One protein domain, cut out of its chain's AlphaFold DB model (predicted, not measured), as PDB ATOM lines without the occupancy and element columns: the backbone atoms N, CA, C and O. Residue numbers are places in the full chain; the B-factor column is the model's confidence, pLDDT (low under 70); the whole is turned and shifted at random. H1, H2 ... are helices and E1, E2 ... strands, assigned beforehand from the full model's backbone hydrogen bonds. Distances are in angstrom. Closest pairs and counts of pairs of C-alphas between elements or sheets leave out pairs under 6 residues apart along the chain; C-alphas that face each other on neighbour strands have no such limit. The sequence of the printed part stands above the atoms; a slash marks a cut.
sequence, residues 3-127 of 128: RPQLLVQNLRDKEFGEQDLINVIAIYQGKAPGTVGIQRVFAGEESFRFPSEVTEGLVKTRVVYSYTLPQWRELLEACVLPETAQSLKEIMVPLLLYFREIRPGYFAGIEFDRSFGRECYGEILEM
ATOM      1  N   ARG A   3     196.325 140.219 232.862       79.75
ATOM      2  CA  ARG A   3     195.492 141.414 232.642       79.75
ATOM      3  C   ARG A   3     194.045 140.995 232.353       79.75
ATOM      4  O   ARG A   3     193.843 139.910 231.800       79.75
ATOM      5  N   PRO A   4     193.040 141.809 232.713       84.25
ATOM      6  CA  PRO A   4     191.661 141.491 232.374       84.25
ATOM      7  C   PRO A   4     191.461 141.521 230.853       84.25
ATOM      8  O   PRO A   4     192.002 142.385 230.165       84.25
ATOM      9  N   GLN A   5     190.671 140.584 230.334       87.94
ATOM     10  CA  GLN A   5     190.177 140.631 228.957       87.94
ATOM     11  C   GLN A   5     188.826 141.339 228.950       87.94
ATOM     12  O   GLN A   5     187.982 141.054 229.798       87.94
ATOM     13  N   LEU A   6     188.623 142.258 228.019       88.69
ATOM     14  CA  LEU A   6     187.459 143.125 227.922       88.69
ATOM     15  C   LEU A   6     186.748 142.813 226.611       88.69
ATOM     16  O   LEU A   6     187.138 143.302 225.555       88.69
ATOM     17  N   LEU A   7     185.725 141.966 226.682       87.56
ATOM     18  CA  LEU A   7     184.917 141.644 225.514       87.56
ATOM     19  C   LEU A   7     183.902 142.761 225.300       87.56
ATOM     20  O   LEU A   7     183.095 142.998 226.195       87.56
ATOM     21  N   VAL A   8     183.936 143.440 224.157       87.12
ATOM     22  CA  VAL A   8     183.051 144.575 223.868       87.12
ATOM     23  C   VAL A   8     182.096 144.220 222.739       87.12
ATOM     24  O   VAL A   8     182.527 143.838 221.655       87.12
ATOM     25  N   GLN A   9     180.799 144.391 222.981       85.38
ATOM     26  CA  GLN A   9     179.737 144.162 222.011       85.38
ATOM     27  C   GLN A   9     178.875 145.421 221.883       85.38
ATOM     28  O   GLN A   9     178.309 145.908 222.864       85.38
ATOM     29  N   ASN A  10     178.759 145.943 220.664       80.56
ATOM     30  CA  ASN A  10     177.893 147.079 220.358       80.56
ATOM     31  C   ASN A  10     176.519 146.562 219.925       80.56
ATOM     32  O   ASN A  10     176.372 146.033 218.825       80.56
ATOM     33  N   LEU A  11     175.506 146.734 220.769       66.00
ATOM     34  CA  LEU A  11     174.132 146.372 220.452       66.00
ATOM     35  C   LEU A  11     173.355 147.612 220.008       66.00
ATOM     36  O   LEU A  11     173.277 148.622 220.705       66.00
ATOM     37  N   ARG A  12     172.730 147.515 218.835       65.69
ATOM     38  CA  ARG A  12     171.641 148.419 218.464       65.69
ATOM     39  C   ARG A  12     170.352 147.763 218.907       65.69
ATOM     40  O   ARG A  12     169.826 146.909 218.190       65.69
ATOM     41  N   ASP A  13     169.893 148.117 220.098       52.38
ATOM     42  CA  ASP A  13     168.621 147.610 220.577       52.38
ATOM     43  C   ASP A  13     167.493 148.294 219.792       52.38
ATOM     44  O   ASP A  13     167.359 149.516 219.793       52.38
ATOM     45  N   LYS A  14     166.732 147.510 219.025       49.53
ATOM     46  CA  LYS A  14     165.594 148.020 218.247       49.53
ATOM     47  C   LYS A  14     164.314 148.066 219.080       49.53
ATOM     48  O   LYS A  14     163.354 148.696 218.641       49.53
ATOM     49  N   GLU A  15     164.278 147.399 220.236       48.34
ATOM     50  CA  GLU A  15     163.047 147.206 221.011       48.34
ATOM     51  C   GLU A  15     162.804 148.302 222.062       48.34
ATOM     52  O   GLU A  15     161.649 148.566 222.391       48.34
ATOM     53  N   PHE A  16     163.840 149.017 222.519       42.91
ATOM     54  CA  PHE A  16     163.733 150.050 223.570       42.91
ATOM     55  C   PHE A  16     163.949 151.502 223.088       42.91
ATOM     56  O   PHE A  16     164.205 152.410 223.879       42.91
ATOM     57  N   GLY A  17     163.773 151.747 221.786       50.06
ATOM     58  CA  GLY A  17     164.126 153.013 221.133       50.06
ATOM     59  C   GLY A  17     165.580 153.000 220.665       50.06
ATOM     60  O   GLY A  17     166.352 152.160 221.102       50.06
ATOM     61  N   GLU A  18     165.954 153.893 219.744       56.50
ATOM     62  CA  GLU A  18     167.297 153.972 219.135       56.50
ATOM     63  C   GLU A  18     168.392 154.396 220.139       56.50
ATOM     64  O   GLU A  18     169.074 155.407 219.965       56.50
ATOM     65  N   GLN A  19     168.552 153.671 221.239       62.81
ATOM     66  CA  GLN A  19     169.609 153.895 222.208       62.81
ATOM     67  C   GLN A  19     170.744 152.920 221.905       62.81
ATOM     68  O   GLN A  19     170.602 151.707 222.044       62.81
ATOM     69  N   ASP A  20     171.877 153.466 221.463       75.75
ATOM     70  CA  ASP A  20     173.119 152.712 221.305       75.75
ATOM     71  C   ASP A  20     173.524 152.145 222.680       75.75
ATOM     72  O   ASP A  20     173.871 152.898 223.602       75.75
ATOM     73  N   LEU A  21     173.459 150.818 222.814       83.50
ATOM     74  CA  LEU A  21     173.791 150.078 224.025       83.50
ATOM     75  C   LEU A  21     175.112 149.341 223.811       83.50
ATOM     76  O   LEU A  21     175.312 148.654 222.812       83.50
ATOM     77  N   ILE A  22     176.041 149.485 224.749       85.75
ATOM     78  CA  ILE A  22     177.336 148.810 224.681       85.75
ATOM     79  C   ILE A  22     177.451 147.867 225.868       85.75
ATOM     80  O   ILE A  22     177.379 148.286 227.028       85.75
ATOM     81  N   ASN A  23     177.669 146.595 225.551       86.38
ATOM     82  CA  ASN A  23     177.973 145.554 226.511       86.38
ATOM     83  C   ASN A  23     179.482 145.367 226.609       86.38
ATOM     84  O   ASN A  23     180.172 145.263 225.598       86.38
ATOM     85  N   VAL A  24     179.989 145.282 227.834       86.12
ATOM     86  CA  VAL A  24     181.383 144.954 228.112       86.12
ATOM     87  C   VAL A  24     181.440 143.838 229.143       86.12
ATOM     88  O   VAL A  24     180.871 143.958 230.225       86.12
ATOM     89  N   ILE A  25     182.167 142.767 228.839       85.06
ATOM     90  CA  ILE A  25     182.436 141.675 229.774       85.06
ATOM     91  C   ILE A  25     183.913 141.726 230.152       85.06
ATOM     92  O   ILE A  25     184.779 141.389 229.347       85.06
ATOM     93  N   ALA A  26     184.201 142.113 231.392       86.00
ATOM     94  CA  ALA A  26     185.543 142.050 231.952       86.00
ATOM     95  C   ALA A  26     185.796 140.662 232.553       86.00
ATOM     96  O   ALA A  26     185.116 140.248 233.492       86.00
ATOM     97  N   ILE A  27     186.777 139.940 232.018       82.31
ATOM     98  CA  ILE A  27     187.169 138.594 232.434       82.31
ATOM     99  C   ILE A  27     188.542 138.661 233.095       82.31
ATOM    100  O   ILE A  27     189.554 138.910 232.443       82.31
ATOM    101  N   TYR A  28     188.587 138.354 234.385       77.75
ATOM    102  CA  TYR A  28     189.827 138.211 235.138       77.75
ATOM    103  C   TYR A  28     190.288 136.758 235.100       77.75
ATOM    104  O   TYR A  28     189.477 135.857 235.291       77.75
ATOM    105  N   GLN A  29     191.581 136.508 234.896       63.72
ATOM    106  CA  GLN A  29     192.172 135.180 235.089       63.72
ATOM    107  C   GLN A  29     192.955 135.178 236.410       63.72
ATOM    108  O   GLN A  29     194.029 135.774 236.496       63.72
ATOM    109  N   GLY A  30     192.415 134.536 237.450       59.38
ATOM    110  CA  GLY A  30     192.985 134.531 238.803       59.38
ATOM    111  C   GLY A  30     192.010 135.003 239.887       59.38
ATOM    112  O   GLY A  30     190.797 135.007 239.692       59.38
ATOM    113  N   LYS A  31     192.544 135.402 241.051       47.59
ATOM    114  CA  LYS A  31     191.768 136.104 242.086       47.59
ATOM    115  C   LYS A  31     191.321 137.452 241.522       47.59
ATOM    116  O   LYS A  31     192.178 138.263 241.178       47.59
ATOM    117  N   ALA A  32     190.013 137.694 241.454       47.88
ATOM    118  CA  ALA A  32     189.510 139.035 241.188       47.88
ATOM    119  C   ALA A  32     190.069 140.029 242.219       47.88
ATOM    120  O   ALA A  32     190.203 139.666 243.398       47.88
ATOM    121  N   PRO A  33     190.371 141.275 241.816       46.09
ATOM    122  CA  PRO A  33     190.510 142.352 242.783       46.09
ATOM    123  C   PRO A  33     189.191 142.401 243.568       46.09
ATOM    124  O   PRO A  33     188.123 142.340 242.963       46.09
ATOM    125  N   GLY A  34     189.289 142.347 244.903       46.25
ATOM    126  CA  GLY A  34     188.187 142.000 245.813       46.25
ATOM    127  C   GLY A  34     186.868 142.718 245.526       46.25
ATOM    128  O   GLY A  34     186.872 143.778 244.920       46.25
ATOM    129  N   THR A  35     185.752 142.128 245.970       39.69
ATOM    130  CA  THR A  35     184.360 142.549 245.727       39.69
ATOM    131  C   THR A  35     184.208 144.053 245.472       39.69
ATOM    132  O   THR A  35     184.092 144.849 246.404       39.69
ATOM    133  N   VAL A  36     184.220 144.448 244.196       40.00
ATOM    134  CA  VAL A  36     184.038 145.844 243.791       40.00
ATOM    135  C   VAL A  36     182.539 146.123 243.789       40.00
ATOM    136  O   VAL A  36     181.856 145.998 242.778       40.00
ATOM    137  N   GLY A  37     182.007 146.450 244.964       38.78
ATOM    138  CA  GLY A  37     180.682 147.041 245.096       38.78
ATOM    139  C   GLY A  37     180.786 148.547 244.888       38.78
ATOM    140  O   GLY A  37     180.997 149.279 245.849       38.78
ATOM    141  N   ILE A  38     180.660 149.028 243.650       40.50
ATOM    142  CA  ILE A  38     180.447 150.461 243.413       40.50
ATOM    143  C   ILE A  38     178.950 150.699 243.585       40.50
ATOM    144  O   ILE A  38     178.150 150.337 242.734       40.50
ATOM    145  N   GLN A  39     178.551 151.274 244.713       37.59
ATOM    146  CA  GLN A  39     177.183 151.735 244.921       37.59
ATOM    147  C   GLN A  39     177.187 153.257 244.779       37.59
ATOM    148  O   GLN A  39     177.532 153.967 245.722       37.59
ATOM    149  N   ARG A  40     176.841 153.772 243.594       40.69
ATOM    150  CA  ARG A  40     176.503 155.194 243.443       40.69
ATOM    151  C   ARG A  40     175.006 155.359 243.660       40.69
ATOM    152  O   ARG A  40     174.196 154.738 242.980       40.69
ATOM    153  N   VAL A  41     174.652 156.171 244.651       37.66
ATOM    154  CA  VAL A  41     173.282 156.634 244.865       37.66
ATOM    155  C   VAL A  41     173.119 157.890 244.017       37.66
ATOM    156  O   VAL A  41     173.698 158.924 244.339       37.66
ATOM    157  N   PHE A  42     172.386 157.788 242.911       41.34
ATOM    158  CA  PHE A  42     172.024 158.949 242.104       41.34
ATOM    159  C   PHE A  42     170.905 159.725 242.806       41.34
ATOM    160  O   PHE A  42     169.937 159.144 243.299       41.34
ATOM    161  N   ALA A  43     171.054 161.047 242.884       39.62
ATOM    162  CA  ALA A  43     170.008 161.939 243.362       39.62
ATOM    163  C   ALA A  43     168.949 162.101 242.260       39.62
ATOM    164  O   ALA A  43     168.999 163.047 241.482       39.62
ATOM    165  N   GLY A  44     168.028 161.139 242.181       43.50
ATOM    166  CA  GLY A  44     166.926 161.122 241.218       43.50
ATOM    167  C   GLY A  44     166.729 159.735 240.614       43.50
ATOM    168  O   GLY A  44     167.352 159.412 239.615       43.50
ATOM    169  N   GLU A  45     165.898 158.930 241.276       45.44
ATOM    170  CA  GLU A  45     165.136 157.794 240.725       45.44
ATOM    171  C   GLU A  45     165.870 156.806 239.796       45.44
ATOM    172  O   GLU A  45     165.588 156.713 238.613       45.44
ATOM    173  N   GLU A  46     166.797 156.030 240.360       40.78
ATOM    174  CA  GLU A  46     166.823 154.553 240.341       40.78
ATOM    175  C   GLU A  46     168.199 154.075 240.824       40.78
ATOM    176  O   GLU A  46     169.256 154.546 240.403       40.78
ATOM    177  N   SER A  47     168.210 153.137 241.771       37.62
ATOM    178  CA  SER A  47     169.455 152.551 242.260       37.62
ATOM    179  C   SER A  47     170.006 151.581 241.218       37.62
ATOM    180  O   SER A  47     169.544 150.443 241.135       37.62
ATOM    181  N   PHE A  48     171.014 151.996 240.454       41.28
ATOM    182  CA  PHE A  48     171.728 151.079 239.574       41.28
ATOM    183  C   PHE A  48     172.576 150.109 240.416       41.28
ATOM    184  O   PHE A  48     173.544 150.506 241.071       41.28
ATOM    185  N   ARG A  49     172.203 148.824 240.439       39.38
ATOM    186  CA  ARG A  49     173.031 147.746 241.001       39.38
ATOM    187  C   ARG A  49     173.787 147.067 239.870       39.38
ATOM    188  O   ARG A  49     173.171 146.579 238.933       39.38
ATOM    189  N   PHE A  50     175.106 146.976 240.006       44.56
ATOM    190  CA  PHE A  50     175.942 146.196 239.100       44.56
ATOM    191  C   PHE A  50     175.572 144.704 239.205       44.56
ATOM    192  O   PHE A  50     175.692 144.136 240.298       44.56
ATOM    193  N   PRO A  51     175.138 144.045 238.115       40.38
ATOM    194  CA  PRO A  51     174.972 142.601 238.099       40.38
ATOM    195  C   PRO A  51     176.356 141.949 237.986       40.38
ATOM    196  O   PRO A  51     176.856 141.655 236.904       40.38
ATOM    197  N   SER A  52     177.009 141.745 239.127       46.00
ATOM    198  CA  SER A  52     178.223 140.933 239.203       46.00
ATOM    199  C   SER A  52     177.824 139.485 239.484       46.00
ATOM    200  O   SER A  52     177.619 139.119 240.641       46.00
ATOM    201  N   GLU A  53     177.716 138.639 238.457       42.75
ATOM    202  CA  GLU A  53     177.728 137.189 238.684       42.75
ATOM    203  C   GLU A  53     179.154 136.756 239.051       42.75
ATOM    204  O   GLU A  53     180.034 136.601 238.205       42.75
ATOM    205  N   VAL A  54     179.394 136.564 240.347       44.97
ATOM    206  CA  VAL A  54     180.635 135.974 240.860       44.97
ATOM    207  C   VAL A  54     180.383 134.485 241.089       44.97
ATOM    208  O   VAL A  54     179.896 134.088 242.143       44.97
ATOM    209  N   THR A  55     180.672 133.640 240.098       41.78
ATOM    210  CA  THR A  55     180.586 132.181 240.274       41.78
ATOM    211  C   THR A  55     181.821 131.679 241.023       41.78
ATOM    212  O   THR A  55     182.938 131.722 240.505       41.78
ATOM    213  N   GLU A  56     181.640 131.206 242.254       35.75
ATOM    214  CA  GLU A  56     182.711 130.612 243.054       35.75
ATOM    215  C   GLU A  56     183.003 129.178 242.567       35.75
ATOM    216  O   GLU A  56     182.087 128.375 242.403       35.75
ATOM    217  N   GLY A  57     184.276 128.849 242.304       40.03
ATOM    218  CA  GLY A  57     184.714 127.477 241.981       40.03
ATOM    219  C   GLY A  57     185.559 127.303 240.711       40.03
ATOM    220  O   GLY A  57     186.179 126.257 240.542       40.03
ATOM    221  N   LEU A  58     185.669 128.319 239.850       42.91
ATOM    222  CA  LEU A  58     186.576 128.332 238.693       42.91
ATOM    223  C   LEU A  58     187.294 129.688 238.626       42.91
ATOM    224  O   LEU A  58     186.692 130.729 238.844       42.91
ATOM    225  N   VAL A  59     188.597 129.666 238.338       53.88
ATOM    226  CA  VAL A  59     189.607 130.748 238.464       53.88
ATOM    227  C   VAL A  59     189.394 131.931 237.484       53.88
ATOM    228  O   VAL A  59     190.346 132.582 237.057       53.88
ATOM    229  N   LYS A  60     188.152 132.214 237.074       59.34
ATOM    230  CA  LYS A  60     187.800 133.339 236.204       59.34
ATOM    231  C   LYS A  60     186.582 134.091 236.730       59.34
ATOM    232  O   LYS A  60     185.467 133.584 236.657       59.34
ATOM    233  N   THR A  61     186.785 135.315 237.206       71.62
ATOM    234  CA  THR A  61     185.687 136.224 237.562       71.62
ATOM    235  C   THR A  61     185.269 137.016 236.334       71.62
ATOM    236  O   THR A  61     186.126 137.521 235.607       71.62
ATOM    237  N   ARG A  62     183.958 137.125 236.107       78.38
ATOM    238  CA  ARG A  62     183.375 137.908 235.019       78.38
ATOM    239  C   ARG A  62     182.559 139.049 235.607       78.38
ATOM    240  O   ARG A  62     181.789 138.833 236.535       78.38
ATOM    241  N   VAL A  63     182.729 140.248 235.071       80.69
ATOM    242  CA  VAL A  63     181.895 141.408 235.399       80.69
ATOM    243  C   VAL A  63     181.268 141.898 234.108       80.69
ATOM    244  O   VAL A  63     181.985 142.149 233.141       80.69
ATOM    245  N   VAL A  64     179.942 141.989 234.086       82.31
ATOM    246  CA  VAL A  64     179.184 142.422 232.913       82.31
ATOM    247  C   VAL A  64     178.716 143.855 233.132       82.31
ATOM    248  O   VAL A  64     178.091 144.176 234.142       82.31
ATOM    249  N   TYR A  65     179.020 144.712 232.168       85.44
ATOM    250  CA  TYR A  65     178.579 146.094 232.086       85.44
ATOM    251  C   TYR A  65     177.669 146.215 230.870       85.44
ATOM    252  O   TYR A  65     178.058 145.813 229.779       85.44
ATOM    253  N   SER A  66     176.470 146.750 231.052       85.38
ATOM    254  CA  SER A  66     175.499 146.945 229.977       85.38
ATOM    255  C   SER A  66     174.885 148.318 230.166       85.38
ATOM    256  O   SER A  66     174.160 148.543 231.136       85.38
ATOM    257  N   TYR A  67     175.268 149.253 229.302       87.75
ATOM    258  CA  TYR A  67     174.901 150.656 229.448       87.75
ATOM    259  C   TYR A  67     174.676 151.321 228.101       87.75
ATOM    260  O   TYR A  67     175.298 150.979 227.092       87.75
ATOM    261  N   THR A  68     173.832 152.342 228.124       88.88
ATOM    262  CA  THR A  68     173.681 153.304 227.031       88.88
ATOM    263  C   THR A  68     174.915 154.205 226.915       88.88
ATOM    264  O   THR A  68     175.700 154.335 227.860       88.88
ATOM    265  N   LEU A  69     175.091 154.882 225.774       89.19
ATOM    266  CA  LEU A  69     176.196 155.837 225.590       89.19
ATOM    267  C   LEU A  69     176.292 156.924 226.687       89.19
ATOM    268  O   LEU A  69     177.403 157.146 227.178       89.19
ATOM    269  N   PRO A  70     175.198 157.592 227.121       89.88
ATOM    270  CA  PRO A  70     175.270 158.581 228.201       89.88
ATOM    271  C   PRO A  70     175.728 157.987 229.538       89.88
ATOM    272  O   PRO A  70     176.562 158.580 230.219       89.88
ATOM    273  N   GLN A  71     175.241 156.792 229.881       89.31
ATOM    274  CA  GLN A  71     175.642 156.083 231.100       89.31
ATOM    275  C   GLN A  71     177.121 155.679 231.055       89.31
ATOM    276  O   GLN A  71     177.839 155.847 232.039       89.31
ATOM    277  N   TRP A  72     177.611 155.208 229.900       92.12
ATOM    278  CA  TRP A  72     179.038 154.942 229.704       92.12
ATOM    279  C   TRP A  72     179.885 156.196 229.872       92.12
ATOM    280  O   TRP A  72     180.938 156.140 230.505       92.12
ATOM    281  N   ARG A  73     179.437 157.333 229.329       92.31
ATOM    282  CA  ARG A  73     180.141 158.609 229.485       92.31
ATOM    283  C   ARG A  73     180.272 158.984 230.959       92.31
ATOM    284  O   ARG A  73     181.385 159.248 231.404       92.31
ATOM    285  N   GLU A  74     179.174 158.957 231.705       91.44
ATOM    286  CA  GLU A  74     179.173 159.297 233.131       91.44
ATOM    287  C   GLU A  74     180.056 158.348 233.957       91.44
ATOM    288  O   GLU A  74     180.841 158.787 234.802       91.44
ATOM    289  N   LEU A  75     179.971 157.041 233.689       90.88
ATOM    290  CA  LEU A  75     180.800 156.042 234.360       90.88
ATOM    291  C   LEU A  75     182.289 156.291 234.102       90.88
ATOM    292  O   LEU A  75     183.099 156.245 235.028       90.88
ATOM    293  N   LEU A  76     182.658 156.569 232.852       93.94
ATOM    294  CA  LEU A  76     184.049 156.804 232.489       93.94
ATOM    295  C   LEU A  76     184.573 158.111 233.077       93.94
ATOM    296  O   LEU A  76     185.663 158.093 233.635       93.94
ATOM    297  N   GLU A  77     183.799 159.200 233.067       93.00
ATOM    298  CA  GLU A  77     184.173 160.462 233.737       93.00
ATOM    299  C   GLU A  77     184.505 160.263 235.223       93.00
ATOM    300  O   GLU A  77     185.383 160.929 235.769       93.00
ATOM    301  N   ALA A  78     183.844 159.305 235.868       89.44
ATOM    302  CA  ALA A  78     184.030 158.993 237.275       89.44
ATOM    303  C   ALA A  78     185.179 158.026 237.588       89.44
ATOM    304  O   ALA A  78     185.672 158.025 238.717       89.44
ATOM    305  N   CYS A  79     185.543 157.141 236.659       91.56
ATOM    306  CA  CYS A  79     186.353 155.953 236.963       91.56
ATOM    307  C   CYS A  79     187.702 155.901 236.236       91.56
ATOM    308  O   CYS A  79     188.386 154.877 236.265       91.56
ATOM    309  N   VAL A  80     188.101 156.993 235.589       91.56
ATOM    310  CA  VAL A  80     189.386 157.099 234.880       91.56
ATOM    311  C   VAL A  80     190.332 158.130 235.500       91.56
ATOM    312  O   VAL A  80     191.423 158.349 234.979       91.56
ATOM    313  N   LEU A  81     189.937 158.753 236.614       91.44
ATOM    314  CA  LEU A  81     190.714 159.780 237.312       91.44
ATOM    315  C   LEU A  81     191.871 159.177 238.137       91.44
ATOM    316  O   LEU A  81     191.767 158.018 238.555       91.44
ATOM    317  N   PRO A  82     192.957 159.929 238.411       90.44
ATOM    318  CA  PRO A  82     194.151 159.420 239.099       90.44
ATOM    319  C   PRO A  82     193.891 158.726 240.441       90.44
ATOM    320  O   PRO A  82     194.488 157.682 240.718       90.44
ATOM    321  N   GLU A  83     192.966 159.261 241.234       89.62
ATOM    322  CA  GLU A  83     192.529 158.755 242.538       89.62
ATOM    323  C   GLU A  83     191.725 157.449 242.468       89.62
ATOM    324  O   GLU A  83     191.497 156.801 243.492       89.62
ATOM    325  N   THR A  84     191.306 157.037 241.271       87.00
ATOM    326  CA  THR A  84     190.564 155.793 241.082       87.00
ATOM    327  C   THR A  84     191.453 154.586 241.385       87.00
ATOM    328  O   THR A  84     192.630 154.543 241.013       87.00
ATOM    329  N   ALA A  85     190.878 153.567 242.033       86.38
ATOM    330  CA  ALA A  85     191.559 152.309 242.319       86.38
ATOM    331  C   ALA A  85     192.207 151.717 241.054       86.38
ATOM    332  O   ALA A  85     191.579 151.656 239.997       86.38
ATOM    333  N   GLN A  86     193.454 151.247 241.171       87.38
ATOM    334  CA  GLN A  86     194.226 150.737 240.030       87.38
ATOM    335  C   GLN A  86     193.478 149.641 239.267       87.38
ATOM    336  O   GLN A  86     193.349 149.745 238.055       87.38
ATOM    337  N   SER A  87     192.894 148.671 239.975       82.94
ATOM    338  CA  SER A  87     192.108 147.583 239.379       82.94
ATOM    339  C   SER A  87     190.926 148.061 238.534       82.94
ATOM    340  O   SER A  87     190.550 147.408 237.568       82.94
ATOM    341  N   LEU A  88     190.330 149.203 238.879       86.12
ATOM    342  CA  LEU A  88     189.254 149.788 238.089       86.12
ATOM    343  C   LEU A  88     189.810 150.534 236.870       86.12
ATOM    344  O   LEU A  88     189.248 150.421 235.783       86.12
ATOM    345  N   LYS A  89     190.955 151.216 237.011       90.88
ATOM    346  CA  LYS A  89     191.658 151.861 235.888       90.88
ATOM    347  C   LYS A  89     192.140 150.855 234.840       90.88
ATOM    348  O   LYS A  89     192.096 151.180 233.656       90.88
ATOM    349  N   GLU A  90     192.520 149.638 235.248       91.06
ATOM    350  CA  GLU A  90     192.860 148.528 234.336       91.06
ATOM    351  C   GLU A  90     191.739 148.244 233.324       91.06
ATOM    352  O   GLU A  90     192.028 147.832 232.204       91.06
ATOM    353  N   ILE A  91     190.478 148.497 233.692       91.69
ATOM    354  CA  ILE A  91     189.313 148.314 232.818       91.69
ATOM    355  C   ILE A  91     188.888 149.629 232.161       91.69
ATOM    356  O   ILE A  91     188.701 149.702 230.950       91.69
ATOM    357  N   MET A  92     188.697 150.676 232.962       94.56
ATOM    358  CA  MET A  92     187.974 151.868 232.517       94.56
ATOM    359  C   MET A  92     188.805 152.745 231.581       94.56
ATOM    360  O   MET A  92     188.271 153.298 230.624       94.56
ATOM    361  N   VAL A  93     190.120 152.843 231.804       95.44
ATOM    362  CA  VAL A  93     191.004 153.632 230.933       95.44
ATOM    363  C   VAL A  93     191.064 153.056 229.510       95.44
ATOM    364  O   VAL A  93     190.816 153.820 228.575       95.44
ATOM    365  N   PRO A  94     191.331 151.752 229.285       95.50
ATOM    366  CA  PRO A  94     191.310 151.213 227.926       95.50
ATOM    367  C   PRO A  94     189.929 151.292 227.266       95.50
ATOM    368  O   PRO A  94     189.870 151.586 226.075       95.50
ATOM    369  N   LEU A  95     188.829 151.125 228.014       95.44
ATOM    370  CA  LEU A  95     187.480 151.324 227.464       95.44
ATOM    371  C   LEU A  95     187.246 152.761 227.002       95.44
ATOM    372  O   LEU A  95     186.710 152.965 225.917       95.44
ATOM    373  N   LEU A  96     187.685 153.759 227.773       96.38
ATOM    374  CA  LEU A  96     187.592 155.155 227.354       96.38
ATOM    375  C   LEU A  96     188.364 155.409 226.058       96.38
ATOM    376  O   LEU A  96     187.861 156.086 225.162       96.38
ATOM    377  N   LEU A  97     189.594 154.900 225.966       95.44
ATOM    378  CA  LEU A  97     190.418 155.076 224.770       95.44
ATOM    379  C   LEU A  97     189.768 154.415 223.554       95.44
ATOM    380  O   LEU A  97     189.631 155.063 222.521       95.44
ATOM    381  N   TYR A  98     189.280 153.187 223.715       94.81
ATOM    382  CA  TYR A  98     188.543 152.476 222.679       94.81
ATOM    383  C   TYR A  98     187.269 153.232 222.254       94.81
ATOM    384  O   TYR A  98     187.047 153.491 221.072       94.81
ATOM    385  N   PHE A  99     186.454 153.699 223.204       93.75
ATOM    386  CA  PHE A  99     185.234 154.452 222.900       93.75
ATOM    387  C   PHE A  99     185.497 155.806 222.239       93.75
ATOM    388  O   PHE A  99     184.686 156.264 221.433       93.75
ATOM    389  N   ARG A 100     186.637 156.443 222.517       94.62
ATOM    390  CA  ARG A 100     187.068 157.649 221.796       94.62
ATOM    391  C   ARG A 100     187.375 157.381 220.328       94.62
ATOM    392  O   ARG A 100     187.142 158.273 219.518       94.62
ATOM    393  N   GLU A 101     187.860 156.192 219.989       92.25
ATOM    394  CA  GLU A 101     188.111 155.802 218.599       92.25
ATOM    395  C   GLU A 101     186.794 155.535 217.859       92.25
ATOM    396  O   GLU A 101     186.574 156.084 216.778       92.25
ATOM    397  N   ILE A 102     185.871 154.776 218.462       89.00
ATOM    398  CA  ILE A 102     184.622 154.377 217.788       89.00
ATOM    399  C   ILE A 102     183.496 155.425 217.856       89.00
ATOM    400  O   ILE A 102     182.576 155.410 217.030       89.00
ATOM    401  N   ARG A 103     183.517 156.314 218.859       89.38
ATOM    402  CA  ARG A 103     182.479 157.327 219.140       89.38
ATOM    403  C   ARG A 103     183.090 158.624 219.706       89.38
ATOM    404  O   ARG A 103     182.695 159.080 220.782       89.38
ATOM    405  N   PRO A 104     183.997 159.301 218.979       88.88
ATOM    406  CA  PRO A 104     184.685 160.495 219.482       88.88
ATOM    407  C   PRO A 104     183.726 161.600 219.950       88.88
ATOM    408  O   PRO A 104     183.995 162.246 220.962       88.88
ATOM    409  N   GLY A 105     182.575 161.766 219.286       88.81
ATOM    410  CA  GLY A 105     181.564 162.765 219.650       88.81
ATOM    411  C   GLY A 105     181.008 162.625 221.074       88.81
ATOM    412  O   GLY A 105     180.623 163.628 221.666       88.81
ATOM    413  N   TYR A 106     181.021 161.416 221.646       87.69
ATOM    414  CA  TYR A 106     180.561 161.168 223.015       87.69
ATOM    415  C   TYR A 106     181.685 161.180 224.055       87.69
ATOM    416  O   TYR A 106     181.399 161.449 225.217       87.69
ATOM    417  N   PHE A 107     182.947 160.919 223.688       93.69
ATOM    418  CA  PHE A 107     184.000 160.612 224.675       93.69
ATOM    419  C   PHE A 107     185.278 161.470 224.582       93.69
ATOM    420  O   PHE A 107     186.119 161.411 225.484       93.69
ATOM    421  N   ALA A 108     185.455 162.300 223.545       89.69
ATOM    422  CA  ALA A 108     186.703 163.043 223.310       89.69
ATOM    423  C   ALA A 108     187.113 164.011 224.442       89.69
ATOM    424  O   ALA A 108     188.298 164.289 224.594       89.69
ATOM    425  N   GLY A 109     186.165 164.497 225.252       92.00
ATOM    426  CA  GLY A 109     186.417 165.478 226.322       92.00
ATOM    427  C   GLY A 109     186.749 164.906 227.705       92.00
ATOM    428  O   GLY A 109     187.003 165.675 228.624       92.00
ATOM    429  N   ILE A 110     186.723 163.583 227.887       93.81
ATOM    430  CA  ILE A 110     186.870 162.972 229.223       93.81
ATOM    431  C   ILE A 110     188.347 162.881 229.627       93.81
ATOM    432  O   ILE A 110     189.072 162.032 229.116       93.81
ATOM    433  N   GLU A 111     188.824 163.736 230.529       93.62
ATOM    434  CA  GLU A 111     190.193 163.608 231.045       93.62
ATOM    435  C   GLU A 111     190.381 162.300 231.823       93.62
ATOM    436  O   GLU A 111     189.475 161.836 232.509       93.62
ATOM    437  N   PHE A 112     191.571 161.710 231.713       94.50
ATOM    438  CA  PHE A 112     191.922 160.461 232.384       94.50
ATOM    439  C   PHE A 112     193.353 160.487 232.908       94.50
ATOM    440  O   PHE A 112     194.174 161.311 232.499       94.50
ATOM    441  N   ASP A 113     193.660 159.556 233.804       92.69
ATOM    442  CA  ASP A 113     194.980 159.379 234.384       92.69
ATOM    443  C   ASP A 113     196.008 158.919 233.340       92.69
ATOM    444  O   ASP A 113     196.179 157.730 233.067       92.69
ATOM    445  N   ARG A 114     196.743 159.882 232.781       91.69
ATOM    446  CA  ARG A 114     197.823 159.627 231.815       91.69
ATOM    447  C   ARG A 114     199.079 159.034 232.457       91.69
ATOM    448  O   ARG A 114     199.963 158.593 231.728       91.69
ATOM    449  N   SER A 115     199.176 159.045 233.790       92.62
ATOM    450  CA  SER A 115     200.278 158.403 234.514       92.62
ATOM    451  C   SER A 115     200.070 156.894 234.661       92.62
ATOM    452  O   SER A 115     201.026 156.168 234.932       92.62
ATOM    453  N   PHE A 116     198.843 156.408 234.437       91.94
ATOM    454  CA  PHE A 116     198.542 154.986 234.442       91.94
ATOM    455  C   PHE A 116     199.096 154.317 233.177       91.94
ATOM    456  O   PHE A 116     198.634 154.567 232.057       91.94
ATOM    457  N   GLY A 117     200.115 153.480 233.371       90.62
ATOM    458  CA  GLY A 117     200.873 152.839 232.303       90.62
ATOM    459  C   GLY A 117     200.025 151.915 231.430       90.62
ATOM    460  O   GLY A 117     199.193 151.145 231.916       90.62
ATOM    461  N   ARG A 118     200.249 151.971 230.112       91.62
ATOM    462  CA  ARG A 118     199.529 151.149 229.116       91.62
ATOM    463  C   ARG A 118     199.757 149.653 229.318       91.62
ATOM    464  O   ARG A 118     198.935 148.829 228.935       91.62
ATOM    465  N   GLU A 119     200.865 149.289 229.947       90.88
ATOM    466  CA  GLU A 119     201.198 147.936 230.370       90.88
ATOM    467  C   GLU A 119     200.314 147.395 231.504       90.88
ATOM    468  O   GLU A 119     200.451 146.229 231.877       90.88
ATOM    469  N   CYS A 120     199.411 148.203 232.050       89.44
ATOM    470  CA  CYS A 120     198.395 147.760 232.999       89.44
ATOM    471  C   CYS A 120     197.013 147.619 232.347       89.44
ATOM    472  O   CYS A 120     196.084 147.146 232.990       89.44
ATOM    473  N   TYR A 121     196.850 148.015 231.083       93.50
ATOM    474  CA  TYR A 121     195.531 148.063 230.458       93.50
ATOM    475  C   TYR A 121     195.013 146.662 230.146       93.50
ATOM    476  O   TYR A 121     195.744 145.818 229.620       93.50
ATOM    477  N   GLY A 122     193.733 146.443 230.442       90.75
ATOM    478  CA  GLY A 122     192.988 145.297 229.955       90.75
ATOM    479  C   GLY A 122     192.991 145.224 228.430       90.75
ATOM    480  O   GLY A 122     193.061 146.237 227.732       90.75
ATOM    481  N   GLU A 123     192.943 144.002 227.920       92.19
ATOM    482  CA  GLU A 123     192.946 143.715 226.488       92.19
ATOM    483  C   GLU A 123     191.523 143.828 225.934       92.19
ATOM    484  O   GLU A 123     190.644 143.090 226.372       92.19
ATOM    485  N   ILE A 124     191.294 144.735 224.983       92.19
ATOM    486  CA  ILE A 124     190.002 144.881 224.301       92.19
ATOM    487  C   ILE A 124     189.884 143.807 223.219       92.19
ATOM    488  O   ILE A 124     190.765 143.678 222.370       92.19
ATOM    489  N   LEU A 125     188.784 143.061 223.240       90.31
ATOM    490  CA  LEU A 125     188.405 142.097 222.212       90.31
ATOM    491  C   LEU A 125     186.997 142.450 221.736       90.31
ATOM    492  O   LEU A 125     186.045 142.422 222.516       90.31
ATOM    493  N   GLU A 126     186.857 142.797 220.464       86.69
ATOM    494  CA  GLU A 126     185.547 143.063 219.870       86.69
ATOM    495  C   GLU A 126     184.802 141.748 219.620       86.69
ATOM    496  O   GLU A 126     185.391 140.752 219.193       86.69
ATOM    497  N   MET A 127     183.508 141.741 219.928       79.56
ATOM    498  CA  MET A 127     182.602 140.645 219.607       79.56
ATOM    499  C   MET A 127     181.689 141.070 218.459       79.56
ATOM    500  O   MET A 127     181.059 142.128 218.547       79.56
TER     501      MET A 127
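What this domain is: This is residues 3 to 127 of the 128 residues of an uncharacterized protein of Desulfocucumis palustris (UniProt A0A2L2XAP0). A twisted sheet of four strands forms a wall, with the helices H1 and H2 packed over one of its faces and the short H3 packing on both helices; the opposite face has no named helix on it. A long loop, residues 30 to 59, swings out past the E3 edge of the sheet. The printed part has 125 residues, with named elements in the order E1, E2, E3, H1, H2, H3, E4; the sheet runs E3, E2, E1, E4 and is mixed. The class is mixed, helices and strands, and the whole is compact, with a radius of gyration of the C-alphas of 14.5 A and spans of 39 by 33 by 33 A.

How they stand to each other: Begin at E1, residues 5 to 12, which forms a hairpin with E2, residues 20 to 29; look for N 9 and O 23, 2.8 A apart. E2 and E3, residues 60 to 68, form the next hairpin, with N 24 and O 65 at 2.8 A; E1, E2 and E3 are a meander, each strand the antiparallel neighbour of the one before. E4, residues 123 to 126, is the parallel neighbour of E1, with N 6 and O 123 at 2.7 A. The sheet is twisted, its C-alphas up to 4.2 A off the best plane. H1, residues 69 to 79, and H2, residues 86 to 102, are on the same face, which gives two layers, helices on one face of a sheet. H1, at a height of 9.4 A, only just stands up from the sheet, rising 40.4 degrees. H2, at a height of 8.6 A, is over E1 and runs slantwise to the strands, at 42 degrees to E1 on the local plane. H1 and H2 form a helical hairpin and touch, closest at C-alphas 79 and 92, 6.3 A, opposite ways at a tilt of 38 degrees, only just steep. H3, residues 104 to 107, is not on the sheet; it touches H1, closest at C-alphas 73 and 107, 6.5 A, and residues 96 to 100 of H2, closest at C-alphas 100 and 107, 5.1 A. In H1 every O i to N i+4 pair is within hydrogen-bond range, in H2 11 of 13; H3 is too short for such a pair.

Where its parts are: Find C-alpha 5 at (190.177, 140.631, 228.957), where E1 begins its 22.7 A. E2 spans 29.3 A, E3 26.1 A, H1 15.2 A and H2 24.5 A, while H3 and E4 are four residues each. E4 ends at C-alpha 126, (185.547, 143.063, 219.870).

The domain as a whole: The farthest C-alphas, of Gly 57 and Gly 105, are 41.9 A apart. The printed part has no cut; the links E2 to E3 and H3 to E4 are long. The model's pLDDT is under 70 at residues 11 to 19 and 29 to 60.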